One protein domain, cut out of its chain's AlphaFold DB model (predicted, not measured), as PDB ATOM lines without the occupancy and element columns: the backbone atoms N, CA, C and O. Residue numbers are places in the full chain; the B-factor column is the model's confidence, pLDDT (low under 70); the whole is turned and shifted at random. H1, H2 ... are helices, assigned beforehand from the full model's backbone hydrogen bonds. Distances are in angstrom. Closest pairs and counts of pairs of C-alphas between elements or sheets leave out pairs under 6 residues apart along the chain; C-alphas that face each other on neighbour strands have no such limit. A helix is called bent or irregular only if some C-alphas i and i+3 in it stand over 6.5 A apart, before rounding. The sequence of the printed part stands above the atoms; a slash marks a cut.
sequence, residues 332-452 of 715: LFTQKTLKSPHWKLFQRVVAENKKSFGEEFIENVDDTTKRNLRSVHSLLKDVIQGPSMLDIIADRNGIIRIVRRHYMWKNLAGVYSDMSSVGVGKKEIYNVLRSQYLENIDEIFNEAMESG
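AT A GLANCE: This is residues 332 to 452 of the 715 residues of the protein "uncharacterized protein LOC117570314 isoform X1" of Drosophila albomicans (UniProt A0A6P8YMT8). One long helix, H8, runs through the model, and H7 folds back along its first part as a helical hairpin whose turn makes one end of the domain. Shorter helices cluster over one side of this hairpin: H3 crosses H7, H5 and H6 pack on the later part of H8, H2 lies over H4 and H6, and H1 packs on H5 at the end away from H7. The printed part has 121 residues with eight named helices, H1 to H8 in chain order, and no named strand: the class is all helix. It is compact, with a radius of gyration of the C-alphas of 14.8 A and spans of 43 by 34 by 27 A.

IN THESE COORDINATES: Find C-alpha 426 at (-4.682, -9.890, -125.905); from there H8, residues 426 to 450, runs 35.7 A to C-alpha 450 at (-15.243, -1.550, -92.863). Before it comes H7, residues 408 to 421, 19.7 A long. Go back to C-alpha 341 at (-25.584, 8.537, -102.579), where H1, residues 341 to 352, begins its 16.7 A. Then follow H2, residues 357 to 365, 12.0 A, and H3, residues 371 to 379, 13.3 A. H3 is neither bent nor irregular, but only just: C-alphas 372 and 375 are 6.0 A apart. Next come the short H4, residues 381 to 385, and H5, residues 389 to 392, then H6, residues 396 to 405, 14.3 A.

HOW THE PARTS SIT: Begin at H8, the hub, which touches H5, H6 and H7. H7 and H8 form a helical hairpin, a shallow tilt of 13 degrees, opposite ways; their closest C-alphas, of Leu 412 and Leu 433, are 6.2 A apart. With residues 441 to 448 alone H8 touches H6, at a steep tilt of 56 degrees, opposite ways; the closest C-alphas, of Val 403 and Ile 444, are 7.2 A apart. With residues 441 to 445 alone it touches H5, closest at the C-alphas of Leu 390 and Phe 445, 6.5 A. Look next at H3, which touches H7 about perpendicular, at 85 degrees; the C-alphas of Leu 373 and Ala 413 are closest, 6.2 A. H2 touches H4, closest at the C-alphas of Gly 358 and Gln 385, 3.9 A. H2 also touches H6, closest at the C-alphas of Phe 361 and Ile 400, 5.9 A. H1 touches H5 with residues 345 to 350 alone, closest at the C-alphas of Phe 346 and Ile 392, 5.8 A; H1 and H8 are apart. The helix packing is mostly crossed, with tilted pairs more often steep or about perpendicular than shallow. In H1, H2, H4, H6, H7 and H8 every O i to N i+4 pair is within hydrogen-bond range; H3 has 3 of 5, and H5 is too short for such a pair.

THE WHOLE: The two C-alphas farthest apart, of Glu 352 and Val 422, are 43.5 A apart. The printed part has no cut, and the links between the named helices are tight. The mean pLDDT of the printed part is 90.1; look for values under 70 at residues 332 to 338 and at residue 368.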
ATOM      1  N   LEU A 332     -20.756  -3.179-115.577       49.62
ATOM      2  CA  LEU A 332     -19.843  -2.639-114.562       49.62
ATOM      3  C   LEU A 332     -20.563  -2.139-113.304       49.62
ATOM      4  O   LEU A 332     -20.007  -2.199-112.218       49.62
ATOM      5  N   PHE A 333     -21.796  -1.635-113.440       57.94
ATOM      6  CA  PHE A 333     -22.608  -1.181-112.310       57.94
ATOM      7  C   PHE A 333     -24.100  -1.437-112.557       57.94
ATOM      8  O   PHE A 333     -24.630  -1.210-113.645       57.94
ATOM      9  N   THR A 334     -24.812  -1.861-111.511       69.50
ATOM     10  CA  THR A 334     -26.271  -2.041-111.554       69.50
ATOM     11  C   THR A 334     -27.016  -0.698-111.533       69.50
ATOM     12  O   THR A 334     -26.563   0.288-110.951       69.50
ATOM     13  N   GLN A 335     -28.251  -0.655-112.051       59.34
ATOM     14  CA  GLN A 335     -29.114   0.536-111.912       59.34
ATOM     15  C   GLN A 335     -29.364   0.966-110.449       59.34
ATOM     16  O   GLN A 335     -29.752   2.111-110.211       59.34
ATOM     17  N   LYS A 336     -29.176   0.066-109.471       66.50
ATOM     18  CA  LYS A 336     -29.276   0.385-108.040       66.50
ATOM     19  C   LYS A 336     -28.030   1.117-107.534       66.50
ATOM     20  O   LYS A 336     -28.185   2.130-106.854       66.50
ATOM     21  N   THR A 337     -26.822   0.671-107.892       62.94
ATOM     22  CA  THR A 337     -25.571   1.326-107.460       62.94
ATOM     23  C   THR A 337     -25.434   2.729-108.052       62.94
ATOM     24  O   THR A 337     -25.127   3.663-107.310       62.94
ATOM     25  N   LEU A 338     -25.821   2.923-109.320       64.44
ATOM     26  CA  LEU A 338     -25.879   4.237-109.989       64.44
ATOM     27  C   LEU A 338     -26.838   5.249-109.326       64.44
ATOM     28  O   LEU A 338     -26.696   6.457-109.498       64.44
ATOM     29  N   LYS A 339     -27.832   4.776-108.562       74.94
ATOM     30  CA  LYS A 339     -28.761   5.634-107.801       74.94
ATOM     31  C   LYS A 339     -28.295   5.904-106.365       74.94
ATOM     32  O   LYS A 339     -28.934   6.707-105.681       74.94
ATOM     33  N   SER A 340     -27.219   5.262-105.903       79.50
ATOM     34  CA  SER A 340     -26.733   5.406-104.527       79.50
ATOM     35  C   SER A 340     -26.195   6.822-104.239       79.50
ATOM     36  O   SER A 340     -25.720   7.506-105.152       79.50
ATOM     37  N   PRO A 341     -26.220   7.278-102.971       78.00
ATOM     38  CA  PRO A 341     -25.584   8.537-102.579       78.00
ATOM     39  C   PRO A 341     -24.082   8.565-102.895       78.00
ATOM     40  O   PRO A 341     -23.577   9.584-103.363       78.00
ATOM     41  N   HIS A 342     -23.389   7.434-102.717       77.31
ATOM     42  CA  HIS A 342     -21.956   7.301-102.993       77.31
ATOM     43  C   HIS A 342     -21.627   7.508-104.476       77.31
ATOM     44  O   HIS A 342     -20.649   8.181-104.776       77.31
ATOM     45  N   TRP A 343     -22.471   7.038-105.403       79.06
ATOM     46  CA  TRP A 343     -22.266   7.275-106.838       79.06
ATOM     47  C   TRP A 343     -22.408   8.756-107.229       79.06
ATOM     48  O   TRP A 343     -21.642   9.275-108.040       79.06
ATOM     49  N   LYS A 344     -23.342   9.485-106.610       80.81
ATOM     50  CA  LYS A 344     -23.480  10.937-106.839       80.81
ATOM     51  C   LYS A 344     -22.314  11.729-106.252       80.81
ATOM     52  O   LYS A 344     -21.891  12.725-106.837       80.81
ATOM     53  N   LEU A 345     -21.805  11.292-105.098       81.69
ATOM     54  CA  LEU A 345     -20.593  11.846-104.504       81.69
ATOM     55  C   LEU A 345     -19.386  11.577-105.412       81.69
ATOM     56  O   LEU A 345     -18.664  12.512-105.734       81.69
ATOM     57  N   PHE A 346     -19.237  10.346-105.909       84.31
ATOM     58  CA  PHE A 346     -18.222   9.943-106.883       84.31
ATOM     59  C   PHE A 346     -18.206  10.831-108.127       84.31
ATOM     60  O   PHE A 346     -17.187  11.457-108.396       84.31
ATOM     61  N   GLN A 347     -19.333  10.971-108.835       83.06
ATOM     62  CA  GLN A 347     -19.414  11.815-110.036       83.06
ATOM     63  C   GLN A 347     -18.951  13.260-109.767       83.06
ATOM     64  O   GLN A 347     -18.229  13.842-110.578       83.06
ATOM     65  N   ARG A 348     -19.309  13.831-108.608       84.06
ATOM     66  CA  ARG A 348     -18.870  15.178-108.206       84.06
ATOM     67  C   ARG A 348     -17.374  15.225-107.882       84.06
ATOM     68  O   ARG A 348     -16.667  16.091-108.383       84.06
ATOM     69  N   VAL A 349     -16.890  14.282-107.078       82.75
ATOM     70  CA  VAL A 349     -15.488  14.176-106.644       82.75
ATOM     71  C   VAL A 349     -14.554  13.942-107.838       82.75
ATOM     72  O   VAL A 349     -13.471  14.526-107.881       82.75
ATOM     73  N   VAL A 350     -14.976  13.168-108.840       81.25
ATOM     74  CA  VAL A 350     -14.255  12.980-110.112       81.25
ATOM     75  C   VAL A 350     -14.230  14.269-110.938       81.25
ATOM     76  O   VAL A 350     -13.185  14.620-111.477       81.25
ATOM     77  N   ALA A 351     -15.341  15.011-111.011       81.88
ATOM     78  CA  ALA A 351     -15.398  16.277-111.744       81.88
ATOM     79  C   ALA A 351     -14.586  17.415-111.082       81.88
ATOM     80  O   ALA A 351     -14.116  18.321-111.772       81.88
ATOM     81  N   GLU A 352     -14.425  17.390-109.755       84.94
ATOM     82  CA  GLU A 352     -13.690  18.410-108.994       84.94
ATOM     83  C   GLU A 352     -12.182  18.119-108.867       84.94
ATOM     84  O   GLU A 352     -11.376  19.054-108.772       84.94
ATOM     85  N   ASN A 353     -11.770  16.846-108.873       76.94
ATOM     86  CA  ASN A 353     -10.370  16.472-108.686       76.94
ATOM     87  C   ASN A 353      -9.538  16.596-109.968       76.94
ATOM     88  O   ASN A 353      -9.851  16.039-111.012       76.94
ATOM     89  N   LYS A 354      -8.388  17.269-109.853       75.38
ATOM     90  CA  LYS A 354      -7.430  17.453-110.963       75.38
ATOM     91  C   LYS A 354      -6.558  16.232-111.269       75.38
ATOM     92  O   LYS A 354      -5.829  16.280-112.252       75.38
ATOM     93  N   LYS A 355      -6.573  15.226-110.393       87.31
ATOM     94  CA  LYS A 355      -5.907  13.933-110.563       87.31
ATOM     95  C   LYS A 355      -6.790  12.830-109.999       87.31
ATOM     96  O   LYS A 355      -7.219  12.935-108.838       87.31
ATOM     97  N   SER A 356      -7.020  11.782-110.784       90.44
ATOM     98  CA  SER A 356      -7.657  10.564-110.280       90.44
ATOM     99  C   SER A 356      -6.697   9.801-109.364       90.44
ATOM    100  O   SER A 356      -5.472   9.934-109.461       90.44
ATOM    101  N   PHE A 357      -7.256   8.972-108.483       92.62
ATOM    102  CA  PHE A 357      -6.534   7.931-107.756       92.62
ATOM    103  C   PHE A 357      -5.659   7.115-108.716       92.62
ATOM    104  O   PHE A 357      -4.518   6.812-108.393       92.62
ATOM    105  N   GLY A 358      -6.169   6.810-109.909       91.00
ATOM    106  CA  GLY A 358      -5.480   6.035-110.931       91.00
ATOM    107  C   GLY A 358      -4.191   6.663-111.456       91.00
ATOM    108  O   GLY A 358      -3.175   5.980-111.591       91.00
ATOM    109  N   GLU A 359      -4.201   7.969-111.727       92.12
ATOM    110  CA  GLU A 359      -2.993   8.708-112.114       92.12
ATOM    111  C   GLU A 359      -1.959   8.718-110.981       92.12
ATOM    112  O   GLU A 359      -0.790   8.402-111.204       92.12
ATOM    113  N   GLU A 360      -2.403   9.025-109.759       92.25
ATOM    114  CA  GLU A 360      -1.558   9.077-108.560       92.25
ATOM    115  C   GLU A 360      -1.007   7.684-108.188       92.25
ATOM    116  O   GLU A 360       0.136   7.555-107.748       92.25
ATOM    117  N   PHE A 361      -1.778   6.620-108.421       93.94
ATOM    118  CA  PHE A 361      -1.363   5.233-108.238       93.94
ATOM    119  C   PHE A 361      -0.267   4.840-109.235       93.94
ATOM    120  O   PHE A 361       0.780   4.358-108.804       93.94
ATOM    121  N   ILE A 362      -0.465   5.088-110.537       92.62
ATOM    122  CA  ILE A 362       0.533   4.773-111.576       92.62
ATOM    123  C   ILE A 362       1.849   5.524-111.317       92.62
ATOM    124  O   ILE A 362       2.905   4.888-111.303       92.62
ATOM    125  N   GLU A 363       1.795   6.827-111.006       91.44
ATOM    126  CA  GLU A 363       2.984   7.626-110.647       91.44
ATOM    127  C   GLU A 363       3.773   7.032-109.462       91.44
ATOM    128  O   GLU A 363       5.000   7.083-109.447       91.44
ATOM    129  N   ASN A 364       3.092   6.428-108.482       88.88
ATOM    130  CA  ASN A 364       3.718   5.834-107.295       88.88
ATOM    131  C   ASN A 364       4.161   4.367-107.469       88.88
ATOM    132  O   ASN A 364       4.767   3.790-106.557       88.88
ATOM    133  N   VAL A 365       3.821   3.725-108.587       87.56
ATOM    134  CA  VAL A 365       3.968   2.275-108.787       87.56
ATOM    135  C   VAL A 365       5.215   1.906-109.588       87.56
ATOM    136  O   VAL A 365       5.821   0.863-109.311       87.56
ATOM    137  N   ASP A 366       5.648   2.744-110.527       74.00
ATOM    138  CA  ASP A 366       6.687   2.376-111.499       74.00
ATOM    139  C   ASP A 366       8.055   2.028-110.872       74.00
ATOM    140  O   ASP A 366       8.720   1.094-111.338       74.00
ATOM    141  N   ASP A 367       8.445   2.680-109.772       70.00
ATOM    142  CA  ASP A 367       9.800   2.577-109.195       70.00
ATOM    143  C   ASP A 367      10.111   1.271-108.446       70.00
ATOM    144  O   ASP A 367      11.277   0.920-108.271       70.00
ATOM    145  N   THR A 368       9.100   0.532-107.974       68.94
ATOM    146  CA  THR A 368       9.328  -0.620-107.062       68.94
ATOM    147  C   THR A 368       8.736  -1.940-107.532       68.94
ATOM    148  O   THR A 368       8.979  -2.988-106.933       68.94
ATOM    149  N   THR A 369       7.903  -1.898-108.565       76.50
ATOM    150  CA  THR A 369       7.042  -3.030-108.888       76.50
ATOM    151  C   THR A 369       7.794  -4.049-109.747       76.50
ATOM    152  O   THR A 369       8.435  -3.694-110.738       76.50
ATOM    153  N   LYS A 370       7.731  -5.337-109.360       85.38
ATOM    154  CA  LYS A 370       8.395  -6.453-110.060       85.38
ATOM    155  C   LYS A 370       8.083  -6.423-111.562       85.38
ATOM    156  O   LYS A 370       6.939  -6.181-111.938       85.38
ATOM    157  N   ARG A 371       9.071  -6.745-112.411       86.94
ATOM    158  CA  ARG A 371       8.952  -6.686-113.887       86.94
ATOM    159  C   ARG A 371       7.670  -7.343-114.416       86.94
ATOM    160  O   ARG A 371       6.996  -6.742-115.241       86.94
ATOM    161  N   ASN A 372       7.300  -8.508-113.883       87.81
ATOM    162  CA  ASN A 372       6.127  -9.286-114.300       87.81
ATOM    163  C   ASN A 372       4.799  -8.519-114.130       87.81
ATOM    164  O   ASN A 372       3.883  -8.683-114.928       87.81
ATOM    165  N   LEU A 373       4.704  -7.645-113.123       92.88
ATOM    166  CA  LEU A 373       3.514  -6.828-112.867       92.88
ATOM    167  C   LEU A 373       3.402  -5.641-113.834       92.88
ATOM    168  O   LEU A 373       2.295  -5.185-114.102       92.88
ATOM    169  N   ARG A 374       4.517  -5.165-114.415       92.75
ATOM    170  CA  ARG A 374       4.490  -4.051-115.383       92.75
ATOM    171  C   ARG A 374       3.682  -4.393-116.636       92.75
ATOM    172  O   ARG A 374       3.015  -3.510-117.160       92.75
ATOM    173  N   SER A 375       3.688  -5.652-117.082       94.31
ATOM    174  CA  SER A 375       2.861  -6.102-118.212       94.31
ATOM    175  C   SER A 375       1.367  -5.961-117.908       94.31
ATOM    176  O   SER A 375       0.635  -5.384-118.706       94.31
ATOM    177  N   VAL A 376       0.932  -6.405-116.722       96.31
ATOM    178  CA  VAL A 376      -0.461  -6.284-116.258       96.31
ATOM    179  C   VAL A 376      -0.848  -4.817-116.065       96.31
ATOM    180  O   VAL A 376      -1.879  -4.386-116.568       96.31
ATOM    181  N   HIS A 377      -0.002  -4.022-115.402       94.81
ATOM    182  CA  HIS A 377      -0.257  -2.595-115.176       94.81
ATOM    183  C   HIS A 377      -0.318  -1.801-116.486       94.81
ATOM    184  O   HIS A 377      -1.137  -0.899-116.616       94.81
ATOM    185  N   SER A 378       0.524  -2.137-117.470       95.12
ATOM    186  CA  SER A 378       0.493  -1.507-118.792       95.12
ATOM    187  C   SER A 378      -0.720  -1.934-119.615       95.12
ATOM    188  O   SER A 378      -1.168  -1.145-120.441       95.12
ATOM    189  N   LEU A 379      -1.223  -3.158-119.426       96.38
ATOM    190  CA  LEU A 379      -2.412  -3.664-120.111       96.38
ATOM    191  C   LEU A 379      -3.701  -3.087-119.510       96.38
ATOM    192  O   LEU A 379      -4.618  -2.768-120.250       96.38
ATOM    193  N   LEU A 380      -3.756  -2.923-118.186       96.81
ATOM    194  CA  LEU A 380      -4.892  -2.342-117.465       96.81
ATOM    195  C   LEU A 380      -4.770  -0.824-117.259       96.81
ATOM    196  O   LEU A 380      -5.559  -0.254-116.511       96.81
ATOM    197  N   LYS A 381      -3.794  -0.153-117.882       96.06
ATOM    198  CA  LYS A 381      -3.451   1.249-117.586       96.06
ATOM    199  C   LYS A 381      -4.659   2.181-117.687       96.06
ATOM    200  O   LYS A 381      -4.890   2.977-116.786       96.06
ATOM    201  N   ASP A 382      -5.430   2.058-118.754       95.94
ATOM    202  CA  ASP A 382      -6.654   2.819-119.022       95.94
ATOM    203  C   ASP A 382      -7.810   2.488-118.057       95.94
ATOM    204  O   ASP A 382      -8.594   3.378-117.729       95.94
ATOM    205  N   VAL A 383      -7.880   1.262-117.526       95.56
ATOM    206  CA  VAL A 383      -8.833   0.884-116.463       95.56
ATOM    207  C   VAL A 383      -8.402   1.468-115.115       95.56
ATOM    208  O   VAL A 383      -9.233   1.983-114.374       95.56
ATOM    209  N   ILE A 384      -7.102   1.416-114.811       94.88
ATOM    210  CA  ILE A 384      -6.516   1.923-113.565       94.88
ATOM    211  C   ILE A 384      -6.610   3.450-113.507       94.88
ATOM    212  O   ILE A 384      -7.020   3.980-112.483       94.88
ATOM    213  N   GLN A 385      -6.240   4.150-114.587       94.06
ATOM    214  CA  GLN A 385      -6.271   5.619-114.685       94.06
ATOM    215  C   GLN A 385      -7.691   6.195-114.768       94.06
ATOM    216  O   GLN A 385      -7.886   7.377-114.469       94.06
ATOM    217  N   GLY A 386      -8.665   5.371-115.167       92.12
ATOM    218  CA  GLY A 386     -10.070   5.743-115.232       92.12
ATOM    219  C   GLY A 386     -10.666   6.128-113.865       92.12
ATOM    220  O   GLY A 386     -10.086   5.832-112.819       92.12
ATOM    221  N   PRO A 387     -11.840   6.787-113.858       89.00
ATOM    222  CA  PRO A 387     -12.562   7.107-112.629       89.00
ATOM    223  C   PRO A 387     -12.850   5.849-111.798       89.00
ATOM    224  O   PRO A 387     -13.400   4.880-112.327       89.00
ATOM    225  N   SER A 388     -12.526   5.867-110.502       91.94
ATOM    226  CA  SER A 388     -12.653   4.704-109.611       91.94
ATOM    227  C   SER A 388     -13.351   5.061-108.298       91.94
ATOM    228  O   SER A 388     -13.129   6.137-107.754       91.94
ATOM    229  N   MET A 389     -14.128   4.144-107.712       89.19
ATOM    230  CA  MET A 389     -14.741   4.332-106.382       89.19
ATOM    231  C   MET A 389     -13.718   4.719-105.292       89.19
ATOM    232  O   MET A 389     -14.060   5.391-104.319       89.19
ATOM    233  N   LEU A 390     -12.439   4.380-105.488       91.12
ATOM    234  CA  LEU A 390     -11.333   4.776-104.614       91.12
ATOM    235  C   LEU A 390     -11.057   6.296-104.607       91.12
ATOM    236  O   LEU A 390     -10.516   6.805-103.626       91.12
ATOM    237  N   ASP A 391     -11.481   7.045-105.636       92.50
ATOM    238  CA  ASP A 391     -11.403   8.518-105.691       92.50
ATOM    239  C   ASP A 391     -12.172   9.202-104.546       92.50
ATOM    240  O   ASP A 391     -11.861  10.341-104.185       92.50
ATOM    241  N   ILE A 392     -13.172   8.512-103.982       91.62
ATOM    242  CA  ILE A 392     -14.046   9.004-102.910       91.62
ATOM    243  C   ILE A 392     -13.409   8.826-101.522       91.62
ATOM    244  O   ILE A 392     -13.929   9.368-100.553       91.62
ATOM    245  N   ILE A 393     -12.314   8.077-101.368       91.12
ATOM    246  CA  ILE A 393     -11.685   7.850-100.055       91.12
ATOM    247  C   ILE A 393     -10.810   9.055 -99.679       91.12
ATOM    248  O   ILE A 393     -10.010   9.539-100.482       91.12
ATOM    249  N   ALA A 394     -10.948   9.565 -98.447       91.00
ATOM    250  CA  ALA A 394     -10.218  10.757 -98.006       91.00
ATOM    251  C   ALA A 394      -8.713  10.501 -97.836       91.00
ATOM    252  O   ALA A 394      -7.899  11.358 -98.185       91.00
ATOM    253  N   ASP A 395      -8.333   9.325 -97.326       94.38
ATOM    254  CA  ASP A 395      -6.931   8.909 -97.225       94.38
ATOM    255  C   ASP A 395      -6.449   8.229 -98.516       94.38
ATOM    256  O   ASP A 395      -6.242   7.013 -98.578       94.38
ATOM    257  N   ARG A 396      -6.240   9.045 -99.556       92.69
ATOM    258  CA  ARG A 396      -5.685   8.607-100.850       92.69
ATOM    259  C   ARG A 396      -4.376   7.825-100.712       92.69
ATOM    260  O   ARG A 396      -4.178   6.821-101.388       92.69
ATOM    261  N   ASN A 397      -3.484   8.256 -99.821       94.12
ATOM    262  CA  ASN A 397      -2.185   7.609 -99.631       94.12
ATOM    263  C   ASN A 397      -2.329   6.248 -98.930       94.12
ATOM    264  O   ASN A 397      -1.650   5.285 -99.303       94.12
ATOM    265  N   GLY A 398      -3.237   6.148 -97.955       94.62
ATOM    266  CA  GLY A 398      -3.625   4.892 -97.320       94.62
ATOM    267  C   GLY A 398      -4.148   3.874 -98.329       94.62
ATOM    268  O   GLY A 398      -3.609   2.766 -98.400       94.62
ATOM    269  N   ILE A 399      -5.120   4.260 -99.161       95.12
ATOM    270  CA  ILE A 399      -5.717   3.354-100.151       95.12
ATOM    271  C   ILE A 399      -4.743   2.991-101.289       95.12
ATOM    272  O   ILE A 399      -4.652   1.816-101.640       95.12
ATOM    273  N   ILE A 400      -3.905   3.920-101.780       94.94
ATOM    274  CA  ILE A 400      -2.812   3.601-102.730       94.94
ATOM    275  C   ILE A 400      -1.883   2.530-102.141       94.94
ATOM    276  O   ILE A 400      -1.488   1.589-102.835       94.94
ATOM    277  N   ARG A 401      -1.546   2.636-100.848       94.69
ATOM    278  CA  ARG A 401      -0.691   1.664-100.151       94.69
ATOM    279  C   ARG A 401      -1.370   0.302 -99.968       94.69
ATOM    280  O   ARG A 401      -0.659  -0.701-100.035       94.69
ATOM    281  N   ILE A 402      -2.686   0.260 -99.739       95.56
ATOM    282  CA  ILE A 402      -3.471  -0.985 -99.670       95.56
ATOM    283  C   ILE A 402      -3.493  -1.649-101.047       95.56
ATOM    284  O   ILE A 402      -2.939  -2.738-101.192       95.56
ATOM    285  N   VAL A 403      -4.000  -0.960-102.076       96.00
ATOM    286  CA  VAL A 403      -4.105  -1.501-103.444       96.00
ATOM    287  C   VAL A 403      -2.749  -1.996-103.945       96.00
ATOM    288  O   VAL A 403      -2.657  -3.108-104.452       96.00
ATOM    289  N   ARG A 404      -1.662  -1.241-103.741       94.62
ATOM    290  CA  ARG A 404      -0.300  -1.634-104.162       94.62
ATOM    291  C   ARG A 404       0.243  -2.880-103.446       94.62
ATOM    292  O   ARG A 404       1.160  -3.518-103.958       94.62
ATOM    293  N   ARG A 405      -0.273  -3.210-102.258       94.69
ATOM    294  CA  ARG A 405       0.112  -4.403-101.481       94.69
ATOM    295  C   ARG A 405      -0.881  -5.559-101.619       94.69
ATOM    296  O   ARG A 405      -0.551  -6.658-101.175       94.69
ATOM    297  N   HIS A 406      -2.043  -5.327-102.228       96.69
ATOM    298  CA  HIS A 406      -3.101  -6.319-102.356       96.69
ATOM    299  C   HIS A 406      -2.647  -7.546-103.161       96.69
ATOM    300  O   HIS A 406      -1.880  -7.432-104.126       96.69
ATOM    301  N   TYR A 407      -3.121  -8.734-102.777       96.38
ATOM    302  CA  TYR A 407      -2.729  -9.989-103.428       96.38
ATOM    303  C   TYR A 407      -3.253 -10.095-104.868       96.38
ATOM    304  O   TYR A 407      -2.613 -10.772-105.673       96.38
ATOM    305  N   MET A 408      -4.327  -9.364-105.208       97.12
ATOM    306  CA  MET A 408      -4.879  -9.205-106.564       97.12
ATOM    307  C   MET A 408      -3.796  -9.127-107.645       97.12
ATOM    308  O   MET A 408      -3.875  -9.837-108.640       97.12
ATOM    309  N   TRP A 409      -2.751  -8.312-107.458       96.50
ATOM    310  CA  TRP A 409      -1.708  -8.138-108.475       96.50
ATOM    311  C   TRP A 409      -0.942  -9.425-108.792       96.50
ATOM    312  O   TRP A 409      -0.532  -9.624-109.934       96.50
ATOM    313  N   LYS A 410      -0.767 -10.319-107.810       96.12
ATOM    314  CA  LYS A 410      -0.186 -11.649-108.047       96.12
ATOM    315  C   LYS A 410      -1.154 -12.527-108.839       96.12
ATOM    316  O   LYS A 410      -0.720 -13.167-109.787       96.12
ATOM    317  N   ASN A 411      -2.440 -12.508-108.483       97.50
ATOM    318  CA  ASN A 411      -3.476 -13.306-109.143       97.50
ATOM    319  C   ASN A 411      -3.651 -12.873-110.607       97.50
ATOM    320  O   ASN A 411      -3.540 -13.707-111.500       97.50
ATOM    321  N   LEU A 412      -3.793 -11.568-110.868       97.56
ATOM    322  CA  LEU A 412      -3.866 -11.001-112.220       97.56
ATOM    323  C   LEU A 412      -2.612 -11.319-113.052       97.56
ATOM    324  O   LEU A 412      -2.711 -11.538-114.255       97.56
ATOM    325  N   ALA A 413      -1.426 -11.368-112.436       97.25
ATOM    326  CA  ALA A 413      -0.199 -11.756-113.134       97.25
ATOM    327  C   ALA A 413      -0.099 -13.263-113.407       97.25
ATOM    328  O   ALA A 413       0.483 -13.635-114.426       97.25
ATOM    329  N   GLY A 414      -0.672 -14.109-112.545       97.25
ATOM    330  CA  GLY A 414      -0.873 -15.536-112.813       97.25
ATOM    331  C   GLY A 414      -1.790 -15.724-114.019       97.25
ATOM    332  O   GLY A 414      -1.326 -16.158-115.065       97.25
ATOM    333  N   VAL A 415      -3.025 -15.219-113.931       97.88
ATOM    334  CA  VAL A 415      -4.034 -15.282-115.006       97.88
ATOM    335  C   VAL A 415      -3.503 -14.718-116.331       97.88
ATOM    336  O   VAL A 415      -3.693 -15.330-117.379       97.88
ATOM    337  N   TYR A 416      -2.775 -13.594-116.308       97.75
ATOM    338  CA  TYR A 416      -2.111 -13.059-117.504       97.75
ATOM    339  C   TYR A 416      -1.091 -14.038-118.102       97.75
ATOM    340  O   TYR A 416      -1.043 -14.201-119.320       97.75
ATOM    341  N   SER A 417      -0.271 -14.673-117.261       97.56
ATOM    342  CA  SER A 417       0.757 -15.624-117.696       97.56
ATOM    343  C   SER A 417       0.132 -16.901-118.258       97.56
ATOM    344  O   SER A 417       0.541 -17.345-119.329       97.56
ATOM    345  N   ASP A 418      -0.893 -17.429-117.590       97.88
ATOM    346  CA  ASP A 418      -1.594 -18.655-117.972       97.88
ATOM    347  C   ASP A 418      -2.359 -18.459-119.291       97.88
ATOM    348  O   ASP A 418      -2.180 -19.209-120.248       97.88
ATOM    349  N   MET A 419      -3.150 -17.386-119.412       98.06
ATOM    350  CA  MET A 419      -3.861 -17.099-120.665       98.06
ATOM    351  C   MET A 419      -2.895 -16.759-121.811       98.06
ATOM    352  O   MET A 419      -3.149 -17.117-122.964       98.06
ATOM    353  N   SER A 420      -1.772 -16.091-121.521       97.31
ATOM    354  CA  SER A 420      -0.759 -15.795-122.537       97.31
ATOM    355  C   SER A 420       0.044 -17.027-122.964       97.31
ATOM    356  O   SER A 420       0.534 -17.021-124.093       97.31
ATOM    357  N   SER A 421       0.201 -18.058-122.121       97.69
ATOM    358  CA  SER A 421       0.877 -19.308-122.508       97.69
ATOM    359  C   SER A 421      -0.014 -20.195-123.381       97.69
ATOM    360  O   SER A 421       0.480 -20.814-124.319       97.69
ATOM    361  N   VAL A 422      -1.331 -20.172-123.144       98.12
ATOM    362  CA  VAL A 422      -2.354 -20.840-123.973       98.12
ATOM    363  C   VAL A 422      -2.566 -20.131-125.327       98.12
ATOM    364  O   VAL A 422      -3.210 -20.671-126.222       98.12
ATOM    365  N   GLY A 423      -1.996 -18.935-125.521       97.69
ATOM    366  CA  GLY A 423      -2.095 -18.181-126.776       97.69
ATOM    367  C   GLY A 423      -3.392 -17.383-126.934       97.69
ATOM    368  O   GLY A 423      -3.741 -17.000-128.050       97.69
ATOM    369  N   VAL A 424      -4.105 -17.108-125.834       97.94
ATOM    370  CA  VAL A 424      -5.363 -16.345-125.851       97.94
ATOM    371  C   VAL A 424      -5.129 -14.919-126.369       97.94
ATOM    372  O   VAL A 424      -4.110 -14.277-126.086       97.94
ATOM    373  N   GLY A 425      -6.085 -14.386-127.134       97.44
ATOM    374  CA  GLY A 425      -5.960 -13.062-127.736       97.44
ATOM    375  C   GLY A 425      -5.850 -11.952-126.684       97.44
ATOM    376  O   GLY A 425      -6.646 -11.882-125.749       97.44
ATOM    377  N   LYS A 426      -4.918 -11.001-126.861       97.12
ATOM    378  CA  LYS A 426      -4.682  -9.890-125.905       97.12
ATOM    379  C   LYS A 426      -5.949  -9.122-125.495       97.12
ATOM    380  O   LYS A 426      -6.012  -8.619-124.379       97.12
ATOM    381  N   LYS A 427      -6.945  -9.025-126.385       97.12
ATOM    382  CA  LYS A 427      -8.244  -8.378-126.132       97.12
ATOM    383  C   LYS A 427      -9.109  -9.162-125.135       97.12
ATOM    384  O   LYS A 427      -9.770  -8.559-124.297       97.12
ATOM    385  N   GLU A 428      -9.092 -10.487-125.212       97.62
ATOM    386  CA  GLU A 428      -9.810 -11.376-124.291       97.62
ATOM    387  C   GLU A 428      -9.112 -11.403-122.931       97.62
ATOM    388  O   GLU A 428      -9.770 -11.205-121.912       97.62
ATOM    389  N   ILE A 429      -7.775 -11.501-122.925       97.94
ATOM    390  CA  ILE A 429      -6.955 -11.360-121.710       97.94
ATOM    391  C   ILE A 429      -7.245 -10.019-121.015       97.94
ATOM    392  O   ILE A 429      -7.489  -9.990-119.811       97.94
ATOM    393  N   TYR A 430      -7.275  -8.907-121.762       97.62
ATOM    394  CA  TYR A 430      -7.639  -7.589-121.226       97.62
ATOM    395  C   TYR A 430      -9.031  -7.592-120.583       97.62
ATOM    396  O   TYR A 430      -9.177  -7.094-119.472       97.62
ATOM    397  N   ASN A 431     -10.044  -8.162-121.245       97.25
ATOM    398  CA  ASN A 431     -11.409  -8.197-120.714       97.25
ATOM    399  C   ASN A 431     -11.499  -9.007-119.410       97.25
ATOM    400  O   ASN A 431     -12.095  -8.527-118.448       97.25
ATOM    401  N   VAL A 432     -10.876 -10.191-119.351       98.06
ATOM    402  CA  VAL A 432     -10.871 -11.040-118.144       98.06
ATOM    403  C   VAL A 432     -10.157 -10.345-116.985       98.06
ATOM    404  O   VAL A 432     -10.715 -10.233-115.893       98.06
ATOM    405  N   LEU A 433      -8.956  -9.806-117.226       97.81
ATOM    406  CA  LEU A 433      -8.194  -9.094-116.199       97.81
ATOM    407  C   LEU A 433      -8.877  -7.798-115.757       97.81
ATOM    408  O   LEU A 433      -8.762  -7.423-114.593       97.81
ATOM    409  N   ARG A 434      -9.600  -7.119-116.656       97.06
ATOM    410  CA  ARG A 434     -10.393  -5.930-116.330       97.06
ATOM    411  C   ARG A 434     -11.539  -6.269-115.382       97.06
ATOM    412  O   ARG A 434     -11.709  -5.546-114.406       97.06
ATOM    413  N   SER A 435     -12.303  -7.329-115.653       97.06
ATOM    414  CA  SER A 435     -13.393  -7.750-114.765       97.06
ATOM    415  C   SER A 435     -12.857  -8.135-113.387       97.06
ATOM    416  O   SER A 435     -13.273  -7.544-112.394       97.06
ATOM    417  N   GLN A 436     -11.839  -9.003-113.333       97.50
ATOM    418  CA  GLN A 436     -11.213  -9.407-112.066       97.50
ATOM    419  C   GLN A 436     -10.616  -8.221-111.294       97.50
ATOM    420  O   GLN A 436     -10.746  -8.157-110.073       97.50
ATOM    421  N   TYR A 437      -9.974  -7.267-111.979       97.19
ATOM    422  CA  TYR A 437      -9.458  -6.051-111.348       97.19
ATOM    423  C   TYR A 437     -10.581  -5.239-110.695       97.19
ATOM    424  O   TYR A 437     -10.431  -4.819-109.553       97.19
ATOM    425  N   LEU A 438     -11.708  -5.034-111.383       95.88
ATOM    426  CA  LEU A 438     -12.815  -4.242-110.843       95.88
ATOM    427  C   LEU A 438     -13.510  -4.942-109.665       95.88
ATOM    428  O   LEU A 438     -13.753  -4.289-108.656       95.88
ATOM    429  N   GLU A 439     -13.716  -6.260-109.736       96.31
ATOM    430  CA  GLU A 439     -14.235  -7.066-108.618       96.31
ATOM    431  C   GLU A 439     -13.354  -6.937-107.361       96.31
ATOM    432  O   GLU A 439     -13.850  -6.660-106.270       96.31
ATOM    433  N   ASN A 440     -12.029  -7.055-107.518       96.94
ATOM    434  CA  ASN A 440     -11.080  -6.892-106.412       96.94
ATOM    435  C   ASN A 440     -11.009  -5.434-105.908       96.94
ATOM    436  O   ASN A 440     -10.738  -5.205-104.733       96.94
ATOM    437  N   ILE A 441     -11.215  -4.429-106.765       96.25
ATOM    438  CA  ILE A 441     -11.230  -3.015-106.351       96.25
ATOM    439  C   ILE A 441     -12.480  -2.692-105.526       96.25
ATOM    440  O   ILE A 441     -12.367  -1.951-104.548       96.25
ATOM    441  N   ASP A 442     -13.632  -3.270-105.868       95.06
ATOM    442  CA  ASP A 442     -14.846  -3.163-105.055       95.06
ATOM    443  C   ASP A 442     -14.679  -3.894-103.706       95.06
ATOM    444  O   ASP A 442     -15.070  -3.354-102.671       95.06
ATOM    445  N   GLU A 443     -14.028  -5.065-103.678       96.50
ATOM    446  CA  GLU A 443     -13.650  -5.768-102.437       96.50
ATOM    447  C   GLU A 443     -12.749  -4.896-101.540       96.50
ATOM    448  O   GLU A 443     -13.100  -4.632-100.389       96.50
ATOM    449  N   ILE A 444     -11.654  -4.348-102.086       95.94
ATOM    450  CA  ILE A 444     -10.739  -3.439-101.368       95.94
ATOM    451  C   ILE A 444     -11.462  -2.174-100.875       95.94
ATOM    452  O   ILE A 444     -11.171  -1.678 -99.784       95.94
ATOM    453  N   PHE A 445     -12.384  -1.615-101.667       95.25
ATOM    454  CA  PHE A 445     -13.172  -0.448-101.259       95.25
ATOM    455  C   PHE A 445     -14.060  -0.775-100.052       95.25
ATOM    456  O   PHE A 445     -14.107   0.009 -99.101       95.25
ATOM    457  N   ASN A 446     -14.718  -1.936-100.057       95.12
ATOM    458  CA  ASN A 446     -15.547  -2.384 -98.940       95.12
ATOM    459  C   ASN A 446     -14.697  -2.671 -97.687       95.12
ATOM    460  O   ASN A 446     -15.023  -2.149 -96.622       95.12
ATOM    461  N   GLU A 447     -13.563  -3.372 -97.809       95.69
ATOM    462  CA  GLU A 447     -12.632  -3.617 -96.689       95.69
ATOM    463  C   GLU A 447     -12.102  -2.300 -96.087       95.69
ATOM    464  O   GLU A 447     -12.036  -2.137 -94.864       95.69
ATOM    465  N   ALA A 448     -11.765  -1.316 -96.929       94.00
ATOM    466  CA  ALA A 448     -11.328   0.007 -96.482       94.00
ATOM    467  C   ALA A 448     -12.435   0.757 -95.718       94.00
ATOM    468  O   ALA A 448     -12.160   1.395 -94.696       94.00
ATOM    469  N   MET A 449     -13.684   0.660 -96.184       93.12
ATOM    470  CA  MET A 449     -14.854   1.237 -95.516       93.12
ATOM    471  C   MET A 449     -15.150   0.558 -94.172       93.12
ATOM    472  O   MET A 449     -15.381   1.253 -93.181       93.12
ATOM    473  N   GLU A 450     -15.085  -0.774 -94.103       94.06
ATOM    474  CA  GLU A 450     -15.243  -1.550 -92.863       94.06
ATOM    475  C   GLU A 450     -14.112  -1.277 -91.860       94.06
ATOM    476  O   GLU A 450     -14.354  -1.154 -90.659       94.06
ATOM    477  N   SER A 451     -12.892  -1.053 -92.358       94.25
ATOM    478  CA  SER A 451     -11.733  -0.594 -91.574       94.25
ATOM    479  C   SER A 451     -11.866   0.847 -91.050       94.25
ATOM    480  O   SER A 451     -10.957   1.351 -90.383       94.25
ATOM    481  N   GLY A 452     -12.968   1.538 -91.352       93.38
ATOM    482  CA  GLY A 452     -13.239   2.896 -90.891       93.38
ATOM    483  C   GLY A 452     -12.477   3.984 -91.650       93.38
ATOM    484  O   GLY A 452     -12.310   5.086 -91.114       93.38
TER     485      GLY A 452